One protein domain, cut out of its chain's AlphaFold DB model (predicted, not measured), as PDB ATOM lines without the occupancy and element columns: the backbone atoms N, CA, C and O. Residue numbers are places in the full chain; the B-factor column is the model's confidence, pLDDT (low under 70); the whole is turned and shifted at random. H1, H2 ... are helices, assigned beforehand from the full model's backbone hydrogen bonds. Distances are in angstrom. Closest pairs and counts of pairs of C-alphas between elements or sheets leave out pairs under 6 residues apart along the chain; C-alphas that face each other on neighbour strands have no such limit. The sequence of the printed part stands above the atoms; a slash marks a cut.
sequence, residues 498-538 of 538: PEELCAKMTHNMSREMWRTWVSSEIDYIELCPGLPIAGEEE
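AT A GLANCE: This is residues 498 to 538 of the 538 residues of a protein of Nocardia fluminea (UniProt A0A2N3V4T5). With little regular structure, the domain is a flat loop of mostly unnamed chain, with the short helix H1 at one end and H2 at the other. Residues 503 to 510 run from H1 to H2, residues 519 to 530 fold back toward the end with H1, and residues 531 to 538 run off to one side. The printed part has 41 residues, with two named helices, H1 then H2, and no named strand; the class is all helix, with 13 residues in named elements. It is only just compact, close to loose, with a radius of gyration of the C-alphas of 10.4 A and spans of 28 by 24 by 13 A.

HOW THE PARTS SIT: H1, residues 498 to 502, and H2, residues 511 to 518, are apart, joined by a short link of 8 residues. In H1 and H2 every O i to N i+4 pair is within hydrogen-bond range.

IN THESE COORDINATES: H1 begins at C-alpha 498, (-41.304, -39.547, -42.392), and measures 6.0 A from first to last C-alpha. H2 measures 9.8 A and ends at C-alpha 518, (-25.191, -33.183, -45.356).

THE WHOLE: The C-alphas farthest apart, of Glu 500 and Glu 521, are 28.3 A apart. The printed part has no cut and ends at Glu 538, the chain's last residue. Mean pLDDT of the printed part is 79.5; residues 498 to 501, 517, 519, 522 and 537 to 538 are under 70.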
ATOM      1  N   PRO A 498     -42.619 -38.923 -42.526       59.84
ATOM      2  CA  PRO A 498     -41.304 -39.547 -42.392       59.84
ATOM      3  C   PRO A 498     -41.391 -41.075 -42.282       59.84
ATOM      4  O   PRO A 498     -40.588 -41.778 -42.883       59.84
ATOM      5  N   GLU A 499     -42.421 -41.602 -41.615       65.56
ATOM      6  CA  GLU A 499     -42.664 -43.038 -41.463       65.56
ATOM      7  C   GLU A 499     -43.002 -43.738 -42.789       65.56
ATOM      8  O   GLU A 499     -42.504 -44.833 -43.052       65.56
ATOM      9  N   GLU A 500     -43.804 -43.117 -43.657       65.62
ATOM     10  CA  GLU A 500     -44.150 -43.668 -44.976       65.62
ATOM     11  C   GLU A 500     -42.975 -43.608 -45.960       65.62
ATOM     12  O   GLU A 500     -42.814 -44.507 -46.792       65.62
ATOM     13  N   LEU A 501     -42.127 -42.579 -45.850       67.19
ATOM     14  CA  LEU A 501     -40.856 -42.518 -46.575       67.19
ATOM     15  C   LEU A 501     -39.909 -43.614 -46.086       67.19
ATOM     16  O   LEU A 501     -39.359 -44.354 -46.903       67.19
ATOM     17  N   CYS A 502     -39.785 -43.775 -44.769       77.38
ATOM     18  CA  CYS A 502     -38.957 -44.811 -44.166       77.38
ATOM     19  C   CYS A 502     -39.424 -46.221 -44.531       77.38
ATOM     20  O   CYS A 502     -38.592 -47.076 -44.814       77.38
ATOM     21  N   ALA A 503     -40.732 -46.462 -44.648       75.56
ATOM     22  CA  ALA A 503     -41.271 -47.749 -45.094       75.56
ATOM     23  C   ALA A 503     -40.882 -48.124 -46.541       75.56
ATOM     24  O   ALA A 503     -40.979 -49.292 -46.918       75.56
ATOM     25  N   LYS A 504     -40.452 -47.156 -47.364       76.62
ATOM     26  CA  LYS A 504     -39.958 -47.394 -48.733       76.62
ATOM     27  C   LYS A 504     -38.441 -47.517 -48.822       76.62
ATOM     28  O   LYS A 504     -37.925 -47.867 -49.885       76.62
ATOM     29  N   MET A 505     -37.730 -47.220 -47.741       80.56
ATOM     30  CA  MET A 505     -36.283 -47.340 -47.674       80.56
ATOM     31  C   MET A 505     -35.903 -48.715 -47.137       80.56
ATOM     32  O   MET A 505     -36.583 -49.287 -46.291       80.56
ATOM     33  N   THR A 506     -34.803 -49.263 -47.643       86.19
ATOM     34  CA  THR A 506     -34.220 -50.499 -47.101       86.19
ATOM     35  C   THR A 506     -33.078 -50.213 -46.133       86.19
ATOM     36  O   THR A 506     -32.768 -51.065 -45.312       86.19
ATOM     37  N   HIS A 507     -32.470 -49.024 -46.220       88.62
ATOM     38  CA  HIS A 507     -31.309 -48.619 -45.431       88.62
ATOM     39  C   HIS A 507     -31.341 -47.122 -45.124       88.62
ATOM     40  O   HIS A 507     -31.786 -46.331 -45.958       88.62
ATOM     41  N   ASN A 508     -30.786 -46.729 -43.979       88.50
ATOM     42  CA  ASN A 508     -30.375 -45.356 -43.708       88.50
ATOM     43  C   ASN A 508     -29.157 -44.968 -44.568       88.50
ATOM     44  O   ASN A 508     -28.364 -45.815 -44.985       88.50
ATOM     45  N   MET A 509     -28.983 -43.667 -44.817       88.25
ATOM     46  CA  MET A 509     -27.817 -43.123 -45.529       88.25
ATOM     47  C   MET A 509     -26.511 -43.495 -44.811       88.25
ATOM     48  O   MET A 509     -26.456 -43.424 -43.586       88.25
ATOM     49  N   SER A 510     -25.446 -43.842 -45.541       90.62
ATOM     50  CA  SER A 510     -24.153 -44.156 -44.915       90.62
ATOM     51  C   SER A 510     -23.544 -42.934 -44.218       90.62
ATOM     52  O   SER A 510     -23.798 -41.788 -44.599       90.62
ATOM     53  N   ARG A 511     -22.689 -43.148 -43.210       91.19
ATOM     54  CA  ARG A 511     -22.007 -42.042 -42.509       91.19
ATOM     55  C   ARG A 511     -21.082 -41.243 -43.427       91.19
ATOM     56  O   ARG A 511     -20.914 -40.040 -43.239       91.19
ATOM     57  N   GLU A 512     -20.493 -41.895 -44.426       88.12
ATOM     58  CA  GLU A 512     -19.679 -41.238 -45.451       88.12
ATOM     59  C   GLU A 512     -20.536 -40.337 -46.347       88.12
ATOM     60  O   GLU A 512     -20.191 -39.174 -46.573       88.12
ATOM     61  N   MET A 513     -21.695 -40.837 -46.787       82.06
ATOM     62  CA  MET A 513     -22.651 -40.035 -47.543       82.06
ATOM     63  C   MET A 513     -23.174 -38.870 -46.694       82.06
ATOM     64  O   MET A 513     -23.221 -37.749 -47.181       82.06
ATOM     65  N   TRP A 514     -23.456 -39.069 -45.408       83.12
ATOM     66  CA  TRP A 514     -23.865 -37.978 -44.520       83.12
ATOM     67  C   TRP A 514     -22.817 -36.862 -44.443       83.12
ATOM     68  O   TRP A 514     -23.131 -35.692 -44.644       83.12
ATOM     69  N   ARG A 515     -21.543 -37.209 -44.238       85.62
ATOM     70  CA  ARG A 515     -20.460 -36.211 -44.200       85.62
ATOM     71  C   ARG A 515     -20.288 -35.475 -45.529       85.62
ATOM     72  O   ARG A 515     -19.920 -34.306 -45.524       85.62
ATOM     73  N   THR A 516     -20.542 -36.162 -46.639       75.62
ATOM     74  CA  THR A 516     -20.348 -35.634 -47.997       75.62
ATOM     75  C   THR A 516     -21.518 -34.767 -48.461       75.62
ATOM     76  O   THR A 516     -21.305 -33.724 -49.073       75.62
ATOM     77  N   TRP A 517     -22.748 -35.201 -48.188       61.41
ATOM     78  CA  TRP A 517     -23.975 -34.619 -48.738       61.41
ATOM     79  C   TRP A 517     -24.740 -33.751 -47.731       61.41
ATOM     80  O   TRP A 517     -25.477 -32.866 -48.154       61.41
ATOM     81  N   VAL A 518     -24.573 -33.987 -46.424       72.69
ATOM     82  CA  VAL A 518     -25.191 -33.183 -45.356       72.69
ATOM     83  C   VAL A 518     -24.170 -32.196 -44.798       72.69
ATOM     84  O   VAL A 518     -24.280 -31.003 -45.058       72.69
ATOM     85  N   SER A 519     -23.177 -32.675 -44.044       66.62
ATOM     86  CA  SER A 519     -22.005 -31.912 -43.581       66.62
ATOM     87  C   SER A 519     -21.125 -32.795 -42.696       66.62
ATOM     88  O   SER A 519     -21.625 -33.651 -41.965       66.62
ATOM     89  N   SER A 520     -19.812 -32.554 -42.687       79.56
ATOM     90  CA  SER A 520     -18.899 -33.149 -41.701       79.56
ATOM     91  C   SER A 520     -19.018 -32.540 -40.300       79.56
ATOM     92  O   SER A 520     -18.501 -33.121 -39.351       79.56
ATOM     93  N   GLU A 521     -19.656 -31.376 -40.175       76.69
ATOM     94  CA  GLU A 521     -19.824 -30.641 -38.913       76.69
ATOM     95  C   GLU A 521     -21.130 -30.988 -38.182       76.69
ATOM     96  O   GLU A 521     -21.339 -30.552 -37.053       76.69
ATOM     97  N   ILE A 522     -22.016 -31.763 -38.816       68.75
ATOM     98  CA  ILE A 522     -23.299 -32.183 -38.250       68.75
ATOM     99  C   ILE A 522     -23.191 -33.652 -37.850       68.75
ATOM    100  O   ILE A 522     -22.931 -34.513 -38.698       68.75
ATOM    101  N   ASP A 523     -23.423 -33.937 -36.568       87.31
ATOM    102  CA  ASP A 523     -23.456 -35.304 -36.051       87.31
ATOM    103  C   ASP A 523     -24.444 -36.167 -36.843       87.31
ATOM    104  O   ASP A 523     -25.497 -35.710 -37.291       87.31
ATOM    105  N   TYR A 524     -24.086 -37.433 -37.041       86.19
ATOM    106  CA  TYR A 524     -24.914 -38.363 -37.799       86.19
ATOM    107  C   TYR A 524     -26.233 -38.632 -37.069       86.19
ATOM    108  O   TYR A 524     -26.221 -39.056 -35.911       86.19
ATOM    109  N   ILE A 525     -27.352 -38.450 -37.771       85.12
ATOM    110  CA  ILE A 525     -28.695 -38.733 -37.262       85.12
ATOM    111  C   ILE A 525     -29.305 -39.863 -38.089       85.12
ATOM    112  O   ILE A 525     -29.341 -39.803 -39.317       85.12
ATOM    113  N   GLU A 526     -29.816 -40.882 -37.404       84.31
ATOM    114  CA  GLU A 526     -30.599 -41.943 -38.030       84.31
ATOM    115  C   GLU A 526     -31.995 -41.404 -38.381       84.31
ATOM    116  O   GLU A 526     -32.761 -41.019 -37.497       84.31
ATOM    117  N   LEU A 527     -32.307 -41.326 -39.678       79.94
ATOM    118  CA  LEU A 527     -33.556 -40.734 -40.174       79.94
ATOM    119  C   LEU A 527     -34.730 -41.719 -40.128       79.94
ATOM    120  O   LEU A 527     -35.870 -41.300 -39.946       79.94
ATOM    121  N   CYS A 528     -34.445 -43.014 -40.269       87.69
ATOM    122  CA  CYS A 528     -35.422 -44.093 -40.249       87.69
ATOM    123  C   CYS A 528     -35.068 -45.110 -39.160       87.69
ATOM    124  O   CYS A 528     -34.306 -46.040 -39.438       87.69
ATOM    125  N   PRO A 529     -35.601 -44.944 -37.935       83.06
ATOM    126  CA  PRO A 529     -35.274 -45.807 -36.808       83.06
ATOM    127  C   PRO A 529     -35.506 -47.289 -37.120       83.06
ATOM    128  O   PRO A 529     -36.619 -47.691 -37.467       83.06
ATOM    129  N   GLY A 530     -34.463 -48.105 -36.960       83.88
ATOM    130  CA  GLY A 530     -34.536 -49.561 -37.117       83.88
ATOM    131  C   GLY A 530     -34.234 -50.084 -38.524       83.88
ATOM    132  O   GLY A 530     -34.310 -51.295 -38.732       83.88
ATOM    133  N   LEU A 531     -33.868 -49.216 -39.474       88.25
ATOM    134  CA  LEU A 531     -33.274 -49.644 -40.743       88.25
ATOM    135  C   LEU A 531     -31.739 -49.698 -40.642       88.25
ATOM    136  O   LEU A 531     -31.134 -48.789 -40.068       88.25
ATOM    137  N   PRO A 532     -31.080 -50.705 -41.246       90.44
ATOM    138  CA  PRO A 532     -29.620 -50.791 -41.272       90.44
ATOM    139  C   PRO A 532     -28.987 -49.579 -41.970       90.44
ATOM    140  O   PRO A 532     -29.580 -48.980 -42.865       90.44
ATOM    141  N   ILE A 533     -27.767 -49.207 -41.581       91.19
ATOM    142  CA  ILE A 533     -27.011 -48.129 -42.234       91.19
ATOM    143  C   ILE A 533     -26.333 -48.704 -43.483       91.19
ATOM    144  O   ILE A 533     -25.637 -49.715 -43.409       91.19
ATOM    145  N   ALA A 534     -26.528 -48.073 -44.644       85.88
ATOM    146  CA  ALA A 534     -25.972 -48.562 -45.904       85.88
ATOM    147  C   ALA A 534     -24.439 -48.704 -45.827       85.88
ATOM    148  O   ALA A 534     -23.733 -47.726 -45.586       85.88
ATOM    149  N   GLY A 535     -23.931 -49.918 -46.066       80.19
ATOM    150  CA  GLY A 535     -22.495 -50.227 -46.028       80.19
ATOM    151  C   GLY A 535     -21.928 -50.558 -44.639       80.19
ATOM    152  O   GLY A 535     -20.735 -50.835 -44.542       80.19
ATOM    153  N   GLU A 536     -22.758 -50.564 -43.592       79.88
ATOM    154  CA  GLU A 536     -22.419 -50.988 -42.224       79.88
ATOM    155  C   GLU A 536     -23.300 -52.191 -41.822       79.88
ATOM    156  O   GLU A 536     -24.020 -52.142 -40.828       79.88
ATOM    157  N   GLU A 537     -23.308 -53.254 -42.634       68.44
ATOM    158  CA  GLU A 537     -24.001 -54.507 -42.288       68.44
ATOM    159  C   GLU A 537     -23.154 -55.336 -41.295       68.44
ATOM    160  O   GLU A 537     -21.954 -55.520 -41.520       68.44
ATOM    161  N   GLU A 538     -23.775 -55.814 -40.205       54.41
ATOM    162  CA  GLU A 538     -23.218 -56.797 -39.248       54.41
ATOM    163  C   GLU A 538     -23.313 -58.244 -39.751       54.41
ATOM    164  O   GLU A 538     -24.374 -58.620 -40.307       54.41
TER     165      GLU A 538